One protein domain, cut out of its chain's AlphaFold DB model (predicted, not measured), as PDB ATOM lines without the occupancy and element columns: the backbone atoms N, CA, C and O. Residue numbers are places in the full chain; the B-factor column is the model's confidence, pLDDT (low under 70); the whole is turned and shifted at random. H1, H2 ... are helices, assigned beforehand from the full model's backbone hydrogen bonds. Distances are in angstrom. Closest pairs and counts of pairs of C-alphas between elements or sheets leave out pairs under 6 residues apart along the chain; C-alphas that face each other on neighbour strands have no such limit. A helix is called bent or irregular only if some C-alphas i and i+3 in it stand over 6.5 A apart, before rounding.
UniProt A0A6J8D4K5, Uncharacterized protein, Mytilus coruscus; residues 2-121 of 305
ATOM      1  N   ILE A   2     219.597 178.368 184.304       59.28
ATOM      2  CA  ILE A   2     218.616 178.182 185.409       59.28
ATOM      3  C   ILE A   2     218.612 176.767 186.036       59.28
ATOM      4  O   ILE A   2     218.471 176.616 187.248       59.28
ATOM      5  N   LYS A   3     218.801 175.709 185.233       65.31
ATOM      6  CA  LYS A   3     218.859 174.322 185.737       65.31
ATOM      7  C   LYS A   3     220.081 174.048 186.627       65.31
ATOM      8  O   LYS A   3     219.988 173.196 187.503       65.31
ATOM      9  N   ASN A   4     221.192 174.759 186.425       76.81
ATOM     10  CA  ASN A   4     222.421 174.554 187.198       76.81
ATOM     11  C   ASN A   4     222.327 175.226 188.578       76.81
ATOM     12  O   ASN A   4     222.634 174.610 189.592       76.81
ATOM     13  N   TYR A   5     221.742 176.427 188.623       71.62
ATOM     14  CA  TYR A   5     221.478 177.155 189.868       71.62
ATOM     15  C   TYR A   5     220.551 176.385 190.824       71.62
ATOM     16  O   TYR A   5     220.802 176.299 192.024       71.62
ATOM     17  N   ARG A   6     219.501 175.738 190.295       75.44
ATOM     18  CA  ARG A   6     218.605 174.897 191.111       75.44
ATOM     19  C   ARG A   6     219.328 173.703 191.737       75.44
ATOM     20  O   ARG A   6     219.052 173.384 192.887       75.44
ATOM     21  N   LYS A   7     220.249 173.066 191.005       79.75
ATOM     22  CA  LYS A   7     221.054 171.951 191.527       79.75
ATOM     23  C   LYS A   7     222.015 172.420 192.619       79.75
ATOM     24  O   LYS A   7     222.056 171.809 193.677       79.75
ATOM     25  N   GLN A   8     222.709 173.540 192.410       78.12
ATOM     26  CA  GLN A   8     223.595 174.127 193.423       78.12
ATOM     27  C   GLN A   8     222.836 174.505 194.703       78.12
ATOM     28  O   GLN A   8     223.275 174.167 195.798       78.12
ATOM     29  N   LYS A   9     221.645 175.107 194.577       76.56
ATOM     30  CA  LYS A   9     220.798 175.455 195.729       76.56
ATOM     31  C   LYS A   9     220.365 174.232 196.548       76.56
ATOM     32  O   LYS A   9     220.252 174.337 197.766       76.56
ATOM     33  N   ILE A  10     220.118 173.087 195.906       84.00
ATOM     34  CA  ILE A  10     219.801 171.830 196.607       84.00
ATOM     35  C   ILE A  10     221.022 171.340 197.392       84.00
ATOM     36  O   ILE A  10     220.906 171.114 198.591       84.00
ATOM     37  N   VAL A  11     222.197 171.294 196.756       87.94
ATOM     38  CA  VAL A  11     223.447 170.846 197.398       87.94
ATOM     39  C   VAL A  11     223.810 171.715 198.607       87.94
ATOM     40  O   VAL A  11     224.211 171.195 199.646       87.94
ATOM     41  N   ILE A  12     223.644 173.038 198.513       81.31
ATOM     42  CA  ILE A  12     223.907 173.956 199.634       81.31
ATOM     43  C   ILE A  12     222.946 173.683 200.799       81.31
ATOM     44  O   ILE A  12     223.378 173.589 201.948       81.31
ATOM     45  N   LYS A  13     221.649 173.500 200.513       81.50
ATOM     46  CA  LYS A  13     220.655 173.165 201.544       81.50
ATOM     47  C   LYS A  13     220.960 171.833 202.224       81.50
ATOM     48  O   LYS A  13     220.850 171.746 203.444       81.50
ATOM     49  N   GLU A  14     221.358 170.819 201.461       89.00
ATOM     50  CA  GLU A  14     221.740 169.509 201.997       89.00
ATOM     51  C   GLU A  14     222.953 169.617 202.929       89.00
ATOM     52  O   GLU A  14     222.877 169.159 204.069       89.00
ATOM     53  N   LYS A  15     224.012 170.322 202.509       87.31
ATOM     54  CA  LYS A  15     225.191 170.584 203.355       87.31
ATOM     55  C   LYS A  15     224.841 171.332 204.640       87.31
ATOM     56  O   LYS A  15     225.376 171.029 205.704       87.31
ATOM     57  N   HIS A  16     223.937 172.308 204.567       77.19
ATOM     58  CA  HIS A  16     223.503 173.052 205.746       77.19
ATOM     59  C   HIS A  16     222.728 172.165 206.733       77.19
ATOM     60  O   HIS A  16     222.992 172.194 207.936       77.19
ATOM     61  N   ILE A  17     221.812 171.331 206.232       86.12
ATOM     62  CA  ILE A  17     221.075 170.360 207.054       86.12
ATOM     63  C   ILE A  17     222.042 169.370 207.715       86.12
ATOM     64  O   ILE A  17     221.907 169.084 208.905       86.12
ATOM     65  N   GLU A  18     223.035 168.879 206.975       90.31
ATOM     66  CA  GLU A  18     224.075 167.992 207.501       90.31
ATOM     67  C   GLU A  18     224.873 168.658 208.634       90.31
ATOM     68  O   GLU A  18     225.027 168.072 209.707       90.31
ATOM     69  N   LEU A  19     225.297 169.915 208.455       86.12
ATOM     70  CA  LEU A  19     226.005 170.683 209.483       86.12
ATOM     71  C   LEU A  19     225.160 170.866 210.754       86.12
ATOM     72  O   LEU A  19     225.661 170.697 211.868       86.12
ATOM     73  N   LEU A  20     223.872 171.190 210.603       78.62
ATOM     74  CA  LEU A  20     222.949 171.319 211.731       78.62
ATOM     75  C   LEU A  20     222.765 169.990 212.469       78.62
ATOM     76  O   LEU A  20     222.748 169.972 213.701       78.62
ATOM     77  N   ASN A  21     222.656 168.878 211.740       84.38
ATOM     78  CA  ASN A  21     222.546 167.551 212.339       84.38
ATOM     79  C   ASN A  21     223.822 167.175 213.099       84.38
ATOM     80  O   ASN A  21     223.727 166.737 214.243       84.38
ATOM     81  N   LYS A  22     225.000 167.450 212.527       90.19
ATOM     82  CA  LYS A  22     226.291 167.219 213.185       90.19
ATOM     83  C   LYS A  22     226.420 167.999 214.495       90.19
ATOM     84  O   LYS A  22     226.840 167.444 215.505       90.19
ATOM     85  N   ARG A  23     225.990 169.265 214.518       80.88
ATOM     86  CA  ARG A  23     225.962 170.074 215.751       80.88
ATOM     87  C   ARG A  23     224.991 169.524 216.792       80.88
ATOM     88  O   ARG A  23     225.312 169.504 217.977       80.88
ATOM     89  N   LYS A  24     223.802 169.076 216.372       81.94
ATOM     90  CA  LYS A  24     222.835 168.434 217.278       81.94
ATOM     91  C   LYS A  24     223.413 167.161 217.893       81.94
ATOM     92  O   LYS A  24     223.283 166.967 219.097       81.94
ATOM     93  N   GLU A  25     224.065 166.329 217.088       88.19
ATOM     94  CA  GLU A  25     224.723 165.105 217.544       88.19
ATOM     95  C   GLU A  25     225.866 165.400 218.524       88.19
ATOM     96  O   GLU A  25     225.941 164.788 219.588       88.19
ATOM     97  N   GLU A  26     226.708 166.391 218.227       89.38
ATOM     98  CA  GLU A  26     227.787 166.809 219.123       89.38
ATOM     99  C   GLU A  26     227.253 167.327 220.466       89.38
ATOM    100  O   GLU A  26     227.748 166.925 221.521       89.38
ATOM    101  N   ASN A  27     226.194 168.138 220.447       79.81
ATOM    102  CA  ASN A  27     225.533 168.613 221.661       79.81
ATOM    103  C   ASN A  27     224.951 167.461 222.492       79.81
ATOM    104  O   ASN A  27     225.121 167.441 223.712       79.81
ATOM    105  N   LEU A  28     224.306 166.481 221.849       84.50
ATOM    106  CA  LEU A  28     223.804 165.281 222.527       84.50
ATOM    107  C   LEU A  28     224.948 164.470 223.144       84.50
ATOM    108  O   LEU A  28     224.844 164.038 224.291       84.50
ATOM    109  N   ARG A  29     226.066 164.319 222.427       90.00
ATOM    110  CA  ARG A  29     227.261 163.639 222.937       90.00
ATOM    111  C   ARG A  29     227.839 164.357 224.156       90.00
ATOM    112  O   ARG A  29     228.173 163.707 225.140       90.00
ATOM    113  N   LEU A  30     227.923 165.687 224.131       86.12
ATOM    114  CA  LEU A  30     228.393 166.480 225.274       86.12
ATOM    115  C   LEU A  30     227.467 166.338 226.491       86.12
ATOM    116  O   LEU A  30     227.951 166.202 227.615       86.12
ATOM    117  N   GLN A  31     226.146 166.324 226.282       81.19
ATOM    118  CA  GLN A  31     225.176 166.082 227.355       81.19
ATOM    119  C   GLN A  31     225.315 164.679 227.947       81.19
ATOM    120  O   GLN A  31     225.303 164.533 229.170       81.19
ATOM    121  N   GLN A  32     225.488 163.663 227.098       89.38
ATOM    122  CA  GLN A  32     225.698 162.288 227.540       89.38
ATOM    123  C   GLN A  32     227.003 162.151 228.332       89.38
ATOM    124  O   GLN A  32     226.983 161.644 229.447       89.38
ATOM    125  N   ASN A  33     228.107 162.716 227.835       90.75
ATOM    126  CA  ASN A  33     229.389 162.710 228.544       90.75
ATOM    127  C   ASN A  33     229.285 163.369 229.926       90.75
ATOM    128  O   ASN A  33     229.828 162.857 230.901       90.75
ATOM    129  N   LYS A  34     228.555 164.488 230.031       89.19
ATOM    130  CA  LYS A  34     228.303 165.158 231.314       89.19
ATOM    131  C   LYS A  34     227.512 164.261 232.267       89.19
ATOM    132  O   LYS A  34     227.817 164.196 233.453       89.19
ATOM    133  N   ILE A  35     226.490 163.575 231.764       89.50
ATOM    134  CA  ILE A  35     225.704 162.611 232.538       89.50
ATOM    135  C   ILE A  35     226.586 161.468 233.050       89.50
ATOM    136  O   ILE A  35     226.502 161.114 234.226       89.50
ATOM    137  N   ASP A  36     227.424 160.914 232.181       91.88
ATOM    138  CA  ASP A  36     228.295 159.792 232.509       91.88
ATOM    139  C   ASP A  36     229.350 160.200 233.544       91.88
ATOM    140  O   ASP A  36     229.616 159.450 234.481       91.88
ATOM    141  N   GLU A  37     229.878 161.425 233.451       94.00
ATOM    142  CA  GLU A  37     230.765 162.002 234.462       94.00
ATOM    143  C   GLU A  37     230.075 162.115 235.833       94.00
ATOM    144  O   GLU A  37     230.642 161.692 236.841       94.00
ATOM    145  N   LEU A  38     228.839 162.625 235.889       92.81
ATOM    146  CA  LEU A  38     228.081 162.731 237.144       92.81
ATOM    147  C   LEU A  38     227.792 161.353 237.758       92.81
ATOM    148  O   LEU A  38     227.958 161.168 238.964       92.81
ATOM    149  N   ASN A  39     227.395 160.378 236.936       91.75
ATOM    150  CA  ASN A  39     227.155 159.005 237.386       91.75
ATOM    151  C   ASN A  39     228.444 158.363 237.915       91.75
ATOM    152  O   ASN A  39     228.427 157.720 238.965       91.75
ATOM    153  N   LYS A  40     229.568 158.575 237.219       96.25
ATOM    154  CA  LYS A  40     230.883 158.100 237.654       96.25
ATOM    155  C   LYS A  40     231.251 158.677 239.019       96.25
ATOM    156  O   LYS A  40     231.615 157.918 239.908       96.25
ATOM    157  N   ILE A  41     231.096 159.989 239.208       96.56
ATOM    158  CA  ILE A  41     231.380 160.647 240.492       96.56
ATOM    159  C   ILE A  41     230.502 160.073 241.607       96.56
ATOM    160  O   ILE A  41     231.016 159.800 242.686       96.56
ATOM    161  N   ARG A  42     229.203 159.849 241.362       94.81
ATOM    162  CA  ARG A  42     228.311 159.232 242.357       94.81
ATOM    163  C   ARG A  42     228.780 157.824 242.739       94.81
ATOM    164  O   ARG A  42     228.913 157.541 243.924       94.81
ATOM    165  N   GLY A  43     229.094 156.984 241.753       96.00
ATOM    166  CA  GLY A  43     229.606 155.636 242.011       96.00
ATOM    167  C   GLY A  43     230.951 155.643 242.743       96.00
ATOM    168  O   GLY A  43     231.198 154.797 243.598       96.00
ATOM    169  N   ASP A  44     231.824 156.608 242.454       97.19
ATOM    170  CA  ASP A  44     233.098 156.753 243.159       97.19
ATOM    171  C   ASP A  44     232.907 157.247 244.605       97.19
ATOM    172  O   ASP A  44     233.634 156.793 245.484       97.19
ATOM    173  N   VAL A  45     231.900 158.089 244.877       97.69
ATOM    174  CA  VAL A  45     231.493 158.480 246.242       97.69
ATOM    175  C   VAL A  45     230.953 157.287 247.030       97.69
ATOM    176  O   VAL A  45     231.347 157.076 248.176       97.69
ATOM    177  N   GLU A  46     230.097 156.464 246.424       96.31
ATOM    178  CA  GLU A  46     229.567 155.254 247.067       96.31
ATOM    179  C   GLU A  46     230.694 154.289 247.472       96.31
ATOM    180  O   GLU A  46     230.705 153.785 248.595       96.31
ATOM    181  N   LYS A  47     231.707 154.102 246.612       96.62
ATOM    182  CA  LYS A  47     232.874 153.244 246.904       96.62
ATOM    183  C   LYS A  47     233.728 153.721 248.083       96.62
ATOM    184  O   LYS A  47     234.425 152.901 248.672       96.62
ATOM    185  N   ILE A  48     233.727 155.018 248.397       96.75
ATOM    186  CA  ILE A  48     234.526 155.601 249.494       96.75
ATOM    187  C   ILE A  48     233.718 155.826 250.780       96.75
ATOM    188  O   ILE A  48     234.178 156.551 251.661       96.75
ATOM    189  N   GLY A  49     232.536 155.211 250.896       95.31
ATOM    190  CA  GLY A  49     231.700 155.277 252.101       95.31
ATOM    191  C   GLY A  49     230.528 156.259 252.022       95.31
ATOM    192  O   GLY A  49     229.898 156.530 253.039       95.31
ATOM    193  N   GLY A  50     230.205 156.780 250.834       96.62
ATOM    194  CA  GLY A  50     229.095 157.714 250.636       96.62
ATOM    195  C   GLY A  50     229.482 159.181 250.836       96.62
ATOM    196  O   GLY A  50     230.657 159.534 250.915       96.62
ATOM    197  N   GLU A  51     228.484 160.065 250.842       96.50
ATOM    198  CA  GLU A  51     228.678 161.509 251.027       96.50
ATOM    199  C   GLU A  51     229.118 161.831 252.461       96.50
ATOM    200  O   GLU A  51     228.484 161.375 253.410       96.50
ATOM    201  N   TRP A  52     230.148 162.671 252.611       96.69
ATOM    202  CA  TRP A  52     230.579 163.180 253.918       96.69
ATOM    203  C   TRP A  52     229.941 164.541 254.200       96.69
ATOM    204  O   TRP A  52     230.136 165.495 253.446       96.69
ATOM    205  N   LYS A  53     229.195 164.637 255.297       94.00
ATOM    206  CA  LYS A  53     228.359 165.787 255.666       94.00
ATOM    207  C   LYS A  53     228.974 166.654 256.757       94.00
ATOM    208  O   LYS A  53     228.650 167.835 256.853       94.00
ATOM    209  N   CYS A  54     229.864 166.097 257.575       95.12
ATOM    210  CA  CYS A  54     230.499 166.808 258.683       95.12
ATOM    211  C   CYS A  54     231.969 166.400 258.866       95.12
ATOM    212  O   CYS A  54     232.430 165.409 258.307       95.12
ATOM    213  N   GLN A  55     232.718 167.163 259.670       95.00
ATOM    214  CA  GLN A  55     234.143 166.893 259.922       95.00
ATOM    215  C   GLN A  55     234.394 165.535 260.588       95.00
ATOM    216  O   GLN A  55     235.403 164.897 260.295       95.00
ATOM    217  N   GLN A  56     233.467 165.078 261.435       96.50
ATOM    218  CA  GLN A  56     233.563 163.771 262.080       96.50
ATOM    219  C   GLN A  56     233.515 162.642 261.040       96.50
ATOM    220  O   GLN A  56     234.410 161.804 261.000       96.50
ATOM    221  N   GLU A  57     232.550 162.690 260.115       96.81
ATOM    222  CA  GLU A  57     232.441 161.713 259.026       96.81
ATOM    223  C   GLU A  57     233.672 161.717 258.111       96.81
ATOM    224  O   GLU A  57     234.090 160.655 257.653       96.81
ATOM    225  N   ILE A  58     234.278 162.884 257.856       97.19
ATOM    226  CA  ILE A  58     235.534 162.968 257.096       97.19
ATOM    227  C   ILE A  58     236.626 162.152 257.797       97.19
ATOM    228  O   ILE A  58     237.297 161.344 257.153       97.19
ATOM    229  N   ALA A  59     236.816 162.361 259.103       96.88
ATOM    230  CA  ALA A  59     237.843 161.667 259.874       96.88
ATOM    231  C   ALA A  59     237.596 160.152 259.904       96.88
ATOM    232  O   ALA A  59     238.504 159.375 259.595       96.88
ATOM    233  N   ASP A  60     236.361 159.740 260.194       97.00
ATOM    234  CA  ASP A  60     235.976 158.333 260.305       97.00
ATOM    235  C   ASP A  60     236.162 157.594 258.972       97.00
ATOM    236  O   ASP A  60     236.829 156.557 258.913       97.00
ATOM    237  N   ASN A  61     235.666 158.161 257.867       97.31
ATOM    238  CA  ASN A  61     235.812 157.548 256.548       97.31
ATOM    239  C   ASN A  61     237.270 157.529 256.076       97.31
ATOM    240  O   ASN A  61     237.727 156.532 255.516       97.31
ATOM    241  N   LEU A  62     238.048 158.586 256.331       97.00
ATOM    242  CA  LEU A  62     239.463 158.604 255.954       97.00
ATOM    243  C   LEU A  62     240.311 157.631 256.759       97.00
ATOM    244  O   LEU A  62     241.330 157.174 256.241       97.00
ATOM    245  N   ASN A  63     239.947 157.320 258.001       96.81
ATOM    246  CA  ASN A  63     240.645 156.303 258.785       96.81
ATOM    247  C   ASN A  63     240.469 154.904 258.182       96.81
ATOM    248  O   ASN A  63     241.410 154.112 258.213       96.81
ATOM    249  N   ASN A  64     239.332 154.654 257.531       96.25
ATOM    250  CA  ASN A  64     239.028 153.390 256.860       96.25
ATOM    251  C   ASN A  64     239.630 153.275 255.445       96.25
ATOM    252  O   ASN A  64     239.630 152.196 254.852       96.25
ATOM    253  N   ILE A  65     240.163 154.365 254.884       97.06
ATOM    254  CA  ILE A  65     240.742 154.399 253.536       97.06
ATOM    255  C   ILE A  65     242.268 154.259 253.602       97.06
ATOM    256  O   ILE A  65     242.956 154.938 254.369       97.06
ATOM    257  N   ALA A  66     242.829 153.419 252.726       97.44
ATOM    258  CA  ALA A  66     244.276 153.260 252.583       97.44
ATOM    259  C   ALA A  66     244.975 154.611 252.333       97.44
ATOM    260  O   ALA A  66     244.515 155.418 251.523       97.44
ATOM    261  N   LYS A  67     246.129 154.843 252.979       96.31
ATOM    262  CA  LYS A  67     246.859 156.129 252.949       96.31
ATOM    263  C   LYS A  67     247.077 156.680 251.531       96.31
ATOM    264  O   LYS A  67     246.913 157.877 251.318       96.31
ATOM    265  N   SER A  68     247.383 155.813 250.565       96.31
ATOM    266  CA  SER A  68     247.602 156.179 249.157       96.31
ATOM    267  C   SER A  68     246.351 156.689 248.434       96.31
ATOM    268  O   SER A  68     246.476 157.447 247.480       96.31
ATOM    269  N   LYS A  69     245.149 156.317 248.891       97.88
ATOM    270  CA  LYS A  69     243.866 156.677 248.263       97.88
ATOM    271  C   LYS A  69     243.168 157.866 248.926       97.88
ATOM    272  O   LYS A  69     242.189 158.370 248.382       97.88
ATOM    273  N   LYS A  70     243.664 158.350 250.071       98.06
ATOM    274  CA  LYS A  70     243.022 159.441 250.830       98.06
ATOM    275  C   LYS A  70     242.871 160.721 250.007       98.06
ATOM    276  O   LYS A  70     241.795 161.306 249.987       98.06
ATOM    277  N   ILE A  71     243.916 161.124 249.279       98.00
ATOM    278  CA  ILE A  71     243.878 162.326 248.424       98.00
ATOM    279  C   ILE A  71     242.799 162.193 247.345       98.00
ATOM    280  O   ILE A  71     242.035 163.128 247.117       98.00
ATOM    281  N   GLU A  72     242.724 161.039 246.682       98.00
ATOM    282  CA  GLU A  72     241.729 160.794 245.639       98.00
ATOM    283  C   GLU A  72     240.306 160.815 246.208       98.00
ATOM    284  O   GLU A  72     239.446 161.490 245.646       98.00
ATOM    285  N   ALA A  73     240.084 160.185 247.364       98.25
ATOM    286  CA  ALA A  73     238.794 160.198 248.047       98.25
ATOM    287  C   ALA A  73     238.326 161.627 248.383       98.25
ATOM    288  O   ALA A  73     237.192 161.995 248.075       98.25
ATOM    289  N   VAL A  74     239.213 162.476 248.919       98.12
ATOM    290  CA  VAL A  74     238.878 163.884 249.203       98.12
ATOM    291  C   VAL A  74     238.571 164.654 247.913       98.12
ATOM    292  O   VAL A  74     237.596 165.403 247.858       98.12
ATOM    293  N   LYS A  75     239.338 164.442 246.832       98.12
ATOM    294  CA  LYS A  75     239.054 165.066 245.525       98.12
ATOM    295  C   LYS A  75     237.691 164.646 244.973       98.12
ATOM    296  O   LYS A  75     236.987 165.485 244.412       98.12
ATOM    297  N   VAL A  76     237.319 163.374 245.125       98.12
ATOM    298  CA  VAL A  76     236.004 162.849 244.727       98.12
ATOM    299  C   VAL A  76     234.888 163.553 245.503       98.12
ATOM    300  O   VAL A  76     233.945 164.036 244.878       98.12
ATOM    301  N   GLN A  77     235.032 163.727 246.819       97.75
ATOM    302  CA  GLN A  77     234.063 164.465 247.643       97.75
ATOM    303  C   GLN A  77     233.946 165.938 247.225       97.75
ATOM    304  O   GLN A  77     232.840 166.433 247.022       97.75
ATOM    305  N   ILE A  78     235.063 166.634 246.986       96.94
ATOM    306  CA  ILE A  78     235.044 168.025 246.494       96.94
ATOM    307  C   ILE A  78     234.326 168.120 245.135       96.94
ATOM    308  O   ILE A  78     233.495 169.009 244.926       96.94
ATOM    309  N   LYS A  79     234.599 167.192 244.206       96.25
ATOM    310  CA  LYS A  79     233.903 167.133 242.908       96.25
ATOM    311  C   LYS A  79     232.412 166.864 243.071       96.25
ATOM    312  O   LYS A  79     231.622 167.489 242.370       96.25
ATOM    313  N   PHE A  80     232.027 165.974 243.982       96.38
ATOM    314  CA  PHE A  80     230.628 165.669 244.278       96.38
ATOM    315  C   PHE A  80     229.878 166.905 244.783       96.38
ATOM    316  O   PHE A  80     228.847 167.277 244.220       96.38
ATOM    317  N   GLN A  81     230.450 167.605 245.765       94.19
ATOM    318  CA  GLN A  81     229.901 168.847 246.316       94.19
ATOM    319  C   GLN A  81     229.727 169.926 245.228       94.19
ATOM    320  O   GLN A  81     228.700 170.603 245.172       94.19
ATOM    321  N   ARG A  82     230.693 170.046 244.306       93.38
ATOM    322  CA  ARG A  82     230.642 170.999 243.185       93.38
ATOM    323  C   ARG A  82     229.619 170.630 242.112       93.38
ATOM    324  O   ARG A  82     228.840 171.472 241.681       93.38
ATOM    325  N   LEU A  83     229.694 169.407 241.592       92.00
ATOM    326  CA  LEU A  83     229.020 169.020 240.349       92.00
ATOM    327  C   LEU A  83     227.635 168.422 240.591       92.00
ATOM    328  O   LEU A  83     226.739 168.637 239.778       92.00
ATOM    329  N   ILE A  84     227.454 167.693 241.698       90.69
ATOM    330  CA  ILE A  84     226.192 167.017 242.021       90.69
ATOM    331  C   ILE A  84     225.341 167.884 242.941       90.69
ATOM    332  O   ILE A  84     224.185 168.146 242.618       90.69
ATOM    333  N   LEU A  85     225.918 168.389 244.036       88.44
ATOM    334  CA  LEU A  85     225.192 169.267 244.965       88.44
ATOM    335  C   LEU A  85     225.165 170.735 244.520       88.44
ATOM    336  O   LEU A  85     224.533 171.557 245.173       88.44
ATOM    337  N   LYS A  86     225.831 171.060 243.401       86.56
ATOM    338  CA  LYS A  86     225.867 172.396 242.784       86.56
ATOM    339  C   LYS A  86     226.268 173.513 243.754       86.56
ATOM    340  O   LYS A  86     225.813 174.646 243.606       86.56
ATOM    341  N   LYS A  87     227.137 173.226 244.729       84.00
ATOM    342  CA  LYS A  87     227.647 174.267 245.625       84.00
ATOM    343  C   LYS A  87     228.461 175.278 244.825       84.00
ATOM    344  O   LYS A  87     229.399 174.899 244.124       84.00
ATOM    345  N   ASN A  88     228.115 176.554 244.968       83.25
ATOM    346  CA  ASN A  88     228.797 177.679 244.333       83.25
ATOM    347  C   ASN A  88     229.347 178.639 245.404       83.25
ATOM    348  O   ASN A  88     228.797 179.720 245.598       83.25
ATOM    349  N   PRO A  89     230.423 178.259 246.120       83.06
ATOM    350  CA  PRO A  89     231.162 179.175 246.977       83.06
ATOM    351  C   PRO A  89     231.582 180.428 246.203       83.06
ATOM    352  O   PRO A  89     231.926 180.360 245.019       83.06
ATOM    353  N   SER A  90     231.606 181.564 246.904       85.75
ATOM    354  CA  SER A  90     232.152 182.817 246.365       85.75
ATOM    355  C   SER A  90     233.613 182.647 245.937       85.75
ATOM    356  O   SER A  90     234.021 183.139 244.886       85.75
ATOM    357  N   ASP A  91     234.383 181.893 246.724       87.19
ATOM    358  CA  ASP A  91     235.748 181.528 246.385       87.19
ATOM    359  C   ASP A  91     235.783 180.263 245.512       87.19
ATOM    360  O   ASP A  91     235.447 179.166 245.954       87.19
ATOM    361  N   LYS A  92     236.221 180.409 244.258       89.44
ATOM    362  CA  LYS A  92     236.383 179.287 243.318       89.44
ATOM    363  C   LYS A  92     237.656 178.474 243.575       89.44
ATOM    364  O   LYS A  92     237.758 177.362 243.045       89.44
ATOM    365  N   ALA A  93     238.609 178.992 244.354       90.69
ATOM    366  CA  ALA A  93     239.875 178.323 244.641       90.69
ATOM    367  C   ALA A  93     239.670 176.994 245.383       90.69
ATOM    368  O   ALA A  93     240.413 176.043 245.135       90.69
ATOM    369  N   VAL A  94     238.595 176.865 246.171       93.31
ATOM    370  CA  VAL A  94     238.256 175.631 246.909       93.31
ATOM    371  C   VAL A  94     238.007 174.410 246.012       93.31
ATOM    372  O   VAL A  94     238.045 173.274 246.478       93.31
ATOM    373  N   PHE A  95     237.762 174.617 244.713       93.94
ATOM    374  CA  PHE A  95     237.593 173.538 243.734       93.94
ATOM    375  C   PHE A  95     238.846 173.234 242.913       93.94
ATOM    376  O   PHE A  95     238.795 172.396 242.006       93.94
ATOM    377  N   THR A  96     239.944 173.937 243.169       93.56
ATOM    378  CA  THR A  96     241.222 173.680 242.508       93.56
ATOM    379  C   THR A  96     241.957 172.548 243.221       93.56
ATOM    380  O   THR A  96     241.802 172.336 244.420       93.56
ATOM    381  N   PHE A  97     242.734 171.776 242.464       96.62
ATOM    382  CA  PHE A  97     243.530 170.658 242.991       96.62
ATOM    383  C   PHE A  97     245.037 170.899 242.861       96.62
ATOM    384  O   PHE A  97     245.831 169.997 243.133       96.62
ATOM    385  N   SER A  98     245.416 172.095 242.410       96.19
ATOM    386  CA  SER A  98     246.795 172.524 242.220       96.19
ATOM    387  C   SER A  98     246.891 174.045 242.262       96.19
ATOM    388  O   SER A  98     246.027 174.719 241.697       96.19
ATOM    389  N   ILE A  99     247.975 174.567 242.828       94.25
ATOM    390  CA  ILE A  99     248.306 175.994 242.849       94.25
ATOM    391  C   ILE A  99     249.664 176.162 242.171       94.25
ATOM    392  O   ILE A  99     250.622 175.485 242.530       94.25
ATOM    393  N   GLN A 100     249.738 177.031 241.157       93.69
ATOM    394  CA  GLN A 100     250.982 177.325 240.425       93.69
ATOM    395  C   GLN A 100     251.713 176.063 239.913       93.69
ATOM    396  O   GLN A 100     252.934 175.969 239.945       93.69
ATOM    397  N   GLY A 101     250.955 175.055 239.464       93.56
ATOM    398  CA  GLY A 101     251.497 173.784 238.966       93.56
ATOM    399  C   GLY A 101     251.862 172.757 240.046       93.56
ATOM    400  O   GLY A 101     252.060 171.590 239.715       93.56
ATOM    401  N   ARG A 102     251.874 173.132 241.332       96.44
ATOM    402  CA  ARG A 102     252.044 172.191 242.448       96.44
ATOM    403  C   ARG A 102     250.702 171.538 242.803       96.44
ATOM    404  O   ARG A 102     249.728 172.267 243.002       96.44
ATOM    405  N   PRO A 103     250.608 170.199 242.917       96.75
ATOM    406  CA  PRO A 103     249.400 169.540 243.404       96.75
ATOM    407  C   PRO A 103     249.172 169.843 244.888       96.75
ATOM    408  O   PRO A 103     250.122 169.836 245.668       96.75
ATOM    409  N   LEU A 104     247.913 170.070 245.267       97.25
ATOM    410  CA  LEU A 104     247.549 170.292 246.667       97.25
ATOM    411  C   LEU A 104     247.765 169.032 247.509       97.25
ATOM    412  O   LEU A 104     247.471 167.910 247.074       97.25
ATOM    413  N   GLU A 105     248.237 169.242 248.730       97.81
ATOM    414  CA  GLU A 105     248.422 168.212 249.740       97.81
ATOM    415  C   GLU A 105     247.099 167.825 250.407       97.81
ATOM    416  O   GLU A 105     246.072 168.494 250.281       97.81
ATOM    417  N   LEU A 106     247.112 166.711 251.146       97.75
ATOM    418  CA  LEU A 106     245.912 166.205 251.813       97.75
ATOM    419  C   LEU A 106     245.316 167.241 252.779       97.75
ATOM    420  O   LEU A 106     244.105 167.425 252.773       97.75
ATOM    421  N   CYS A 107     246.142 167.932 253.569       97.38
ATOM    422  CA  CYS A 107     245.678 168.937 254.530       97.38
ATOM    423  C   CYS A 107     244.954 170.109 253.846       97.38
ATOM    424  O   CYS A 107     243.854 170.462 254.265       97.38
ATOM    425  N   GLU A 108     245.509 170.636 252.753       97.88
ATOM    426  CA  GLU A 108     244.912 171.731 251.973       97.88
ATOM    427  C   GLU A 108     243.568 171.309 251.355       97.88
ATOM    428  O   GLU A 108     242.583 172.047 251.370       97.88
ATOM    429  N   LEU A 109     243.485 170.072 250.854       97.75
ATOM    430  CA  LEU A 109     242.235 169.528 250.320       97.75
ATOM    431  C   LEU A 109     241.172 169.318 251.409       97.75
ATOM    432  O   LEU A 109     239.985 169.527 251.153       97.75
ATOM    433  N   LEU A 110     241.568 168.916 252.619       97.75
ATOM    434  CA  LEU A 110     240.648 168.771 253.753       97.75
ATOM    435  C   LEU A 110     240.104 170.115 254.230       97.75
ATOM    436  O   LEU A 110     238.932 170.200 254.607       97.75
ATOM    437  N   GLU A 111     240.925 171.161 254.186       96.94
ATOM    438  CA  GLU A 111     240.493 172.527 254.462       96.94
ATOM    439  C   GLU A 111     239.478 173.002 253.416       96.94
ATOM    440  O   GLU A 111     238.381 173.435 253.779       96.94
ATOM    441  N   ASN A 112     239.769 172.800 252.125       96.25
ATOM    442  CA  ASN A 112     238.834 173.100 251.036       96.25
ATOM    443  C   ASN A 112     237.490 172.380 251.218       96.25
ATOM    444  O   ASN A 112     236.430 173.001 251.110       96.25
ATOM    445  N   LEU A 113     237.514 171.082 251.539       96.12
ATOM    446  CA  LEU A 113     236.294 170.315 251.791       96.12
ATOM    447  C   LEU A 113     235.548 170.816 253.037       96.12
ATOM    448  O   LEU A 113     234.331 170.979 252.998       96.12
ATOM    449  N   SER A 114     236.262 171.121 254.121       95.31
ATOM    450  CA  SER A 114     235.663 171.672 255.341       95.31
ATOM    451  C   SER A 114     234.968 173.009 255.080       95.31
ATOM    452  O   SER A 114     233.855 173.230 255.559       95.31
ATOM    453  N   ASN A 115     235.583 173.884 254.282       93.56
ATOM    454  CA  ASN A 115     234.998 175.164 253.886       93.56
ATOM    455  C   ASN A 115     233.716 174.961 253.066       93.56
ATOM    456  O   ASN A 115     232.708 175.617 253.329       93.56
ATOM    457  N   LEU A 116     233.696 173.982 252.153       93.25
ATOM    458  CA  LEU A 116     232.489 173.615 251.399       93.25
ATOM    459  C   LEU A 116     231.353 173.089 252.286       93.25
ATOM    460  O   LEU A 116     230.182 173.341 251.992       93.25
ATOM    461  N   LEU A 117     231.661 172.348 253.354       92.75
ATOM    462  CA  LEU A 117     230.651 171.828 254.284       92.75
ATOM    463  C   LEU A 117     230.090 172.904 255.220       92.75
ATOM    464  O   LEU A 117     228.901 172.881 255.535       92.75
ATOM    465  N   LYS A 118     230.897 173.895 255.610       91.12
ATOM    466  CA  LYS A 118     230.410 175.039 256.398       91.12
ATOM    467  C   LYS A 118     229.366 175.859 255.633       91.12
ATOM    468  O   LYS A 118     228.396 176.315 256.229       91.12
ATOM    469  N   LEU A 119     229.514 175.974 254.312       84.56
ATOM    470  CA  LEU A 119     228.559 176.695 253.463       84.56
ATOM    471  C   LEU A 119     227.191 175.999 253.358       84.56
ATOM    472  O   LEU A 119     226.186 176.682 253.197       84.56
ATOM    473  N   SER A 120     227.110 174.669 253.509       72.12
ATOM    474  CA  SER A 120     225.817 173.947 253.476       72.12
ATOM    475  C   SER A 120     224.910 174.194 254.679       72.12
ATOM    476  O   SER A 120     223.742 173.824 254.623       72.12
ATOM    477  N   GLY A 121     225.420 174.781 255.764       65.31
ATOM    478  CA  GLY A 121     224.605 175.112 256.936       65.31
ATOM    479  C   GLY A 121     223.719 176.344 256.741       65.31
ATOM    480  O   GLY A 121     222.848 176.594 257.571       65.31
TER     481      GLY A 121
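Overview. This is residues 2 to 121 of the 305 residues of an uncharacterized protein of Mytilus coruscus (UniProt A0A6J8D4K5). One very long helix, H1, makes a straight arm that sticks out with residues 2 to 33 from a compact head of short helices. In the head H3 and H5 run side by side, the end of H1 packs on H3, H2 is close to both H3 and H5, and the short H4 packs on H5. The printed part has 120 residues with five named helices, H1 to H5 in chain order, no named strand, and the class all helix. The whole is extended, with a radius of gyration of the C-alphas of 22.9 A and spans of 79 by 30 by 30 A, the arm making the length.

Arrangement. H1, residues 2 to 47, touches H3, residues 67 to 83, with residues 38 to 45 alone, at a steep tilt of 52 degrees; the closest C-alphas, of Ile 41 and Phe 80, are 6.3 A apart. H2, residues 55 to 64, is close to H3 but not clearly touching, the closest C-alphas being those of Leu 62 and Lys 70, 6.3 A apart. H3 touches H5, residues 106 to 119, the same way at a shallow tilt of 29 degrees, with the C-alphas of Ile 71 and Leu 106 closest at 5.5 A. H4, residues 92 to 95, touches H5, with the C-alphas of Val 94 and Asn 112 closest at 4.9 A. Every O i to N i+4 pair is within hydrogen-bond range in H2 and H5, 41 of 42 in H1 and 11 of 13 in H3, while H4 is too short for such a pair.

Along the chain. H1 runs 67.9 A from C-alpha 2 at (218.616, 178.182, 185.409) to C-alpha 47 at (232.874, 153.244, 246.904). H2 measures 14.7 A, H3 25.4 A and H4 5.9 A from first to last C-alpha. H3 is irregular, C-alphas 68 and 71 being 7.2 A apart. H5, 20.3 A, ends with C-alpha 119 at (228.559, 176.695, 253.463).

Size, cuts and confidence. The two C-alphas farthest apart, of Ile 2 and Asn 63, are 79.7 A apart. The printed part has no cut, and no link is long. The pLDDT is under 70 at residues 2 to 3 and 121.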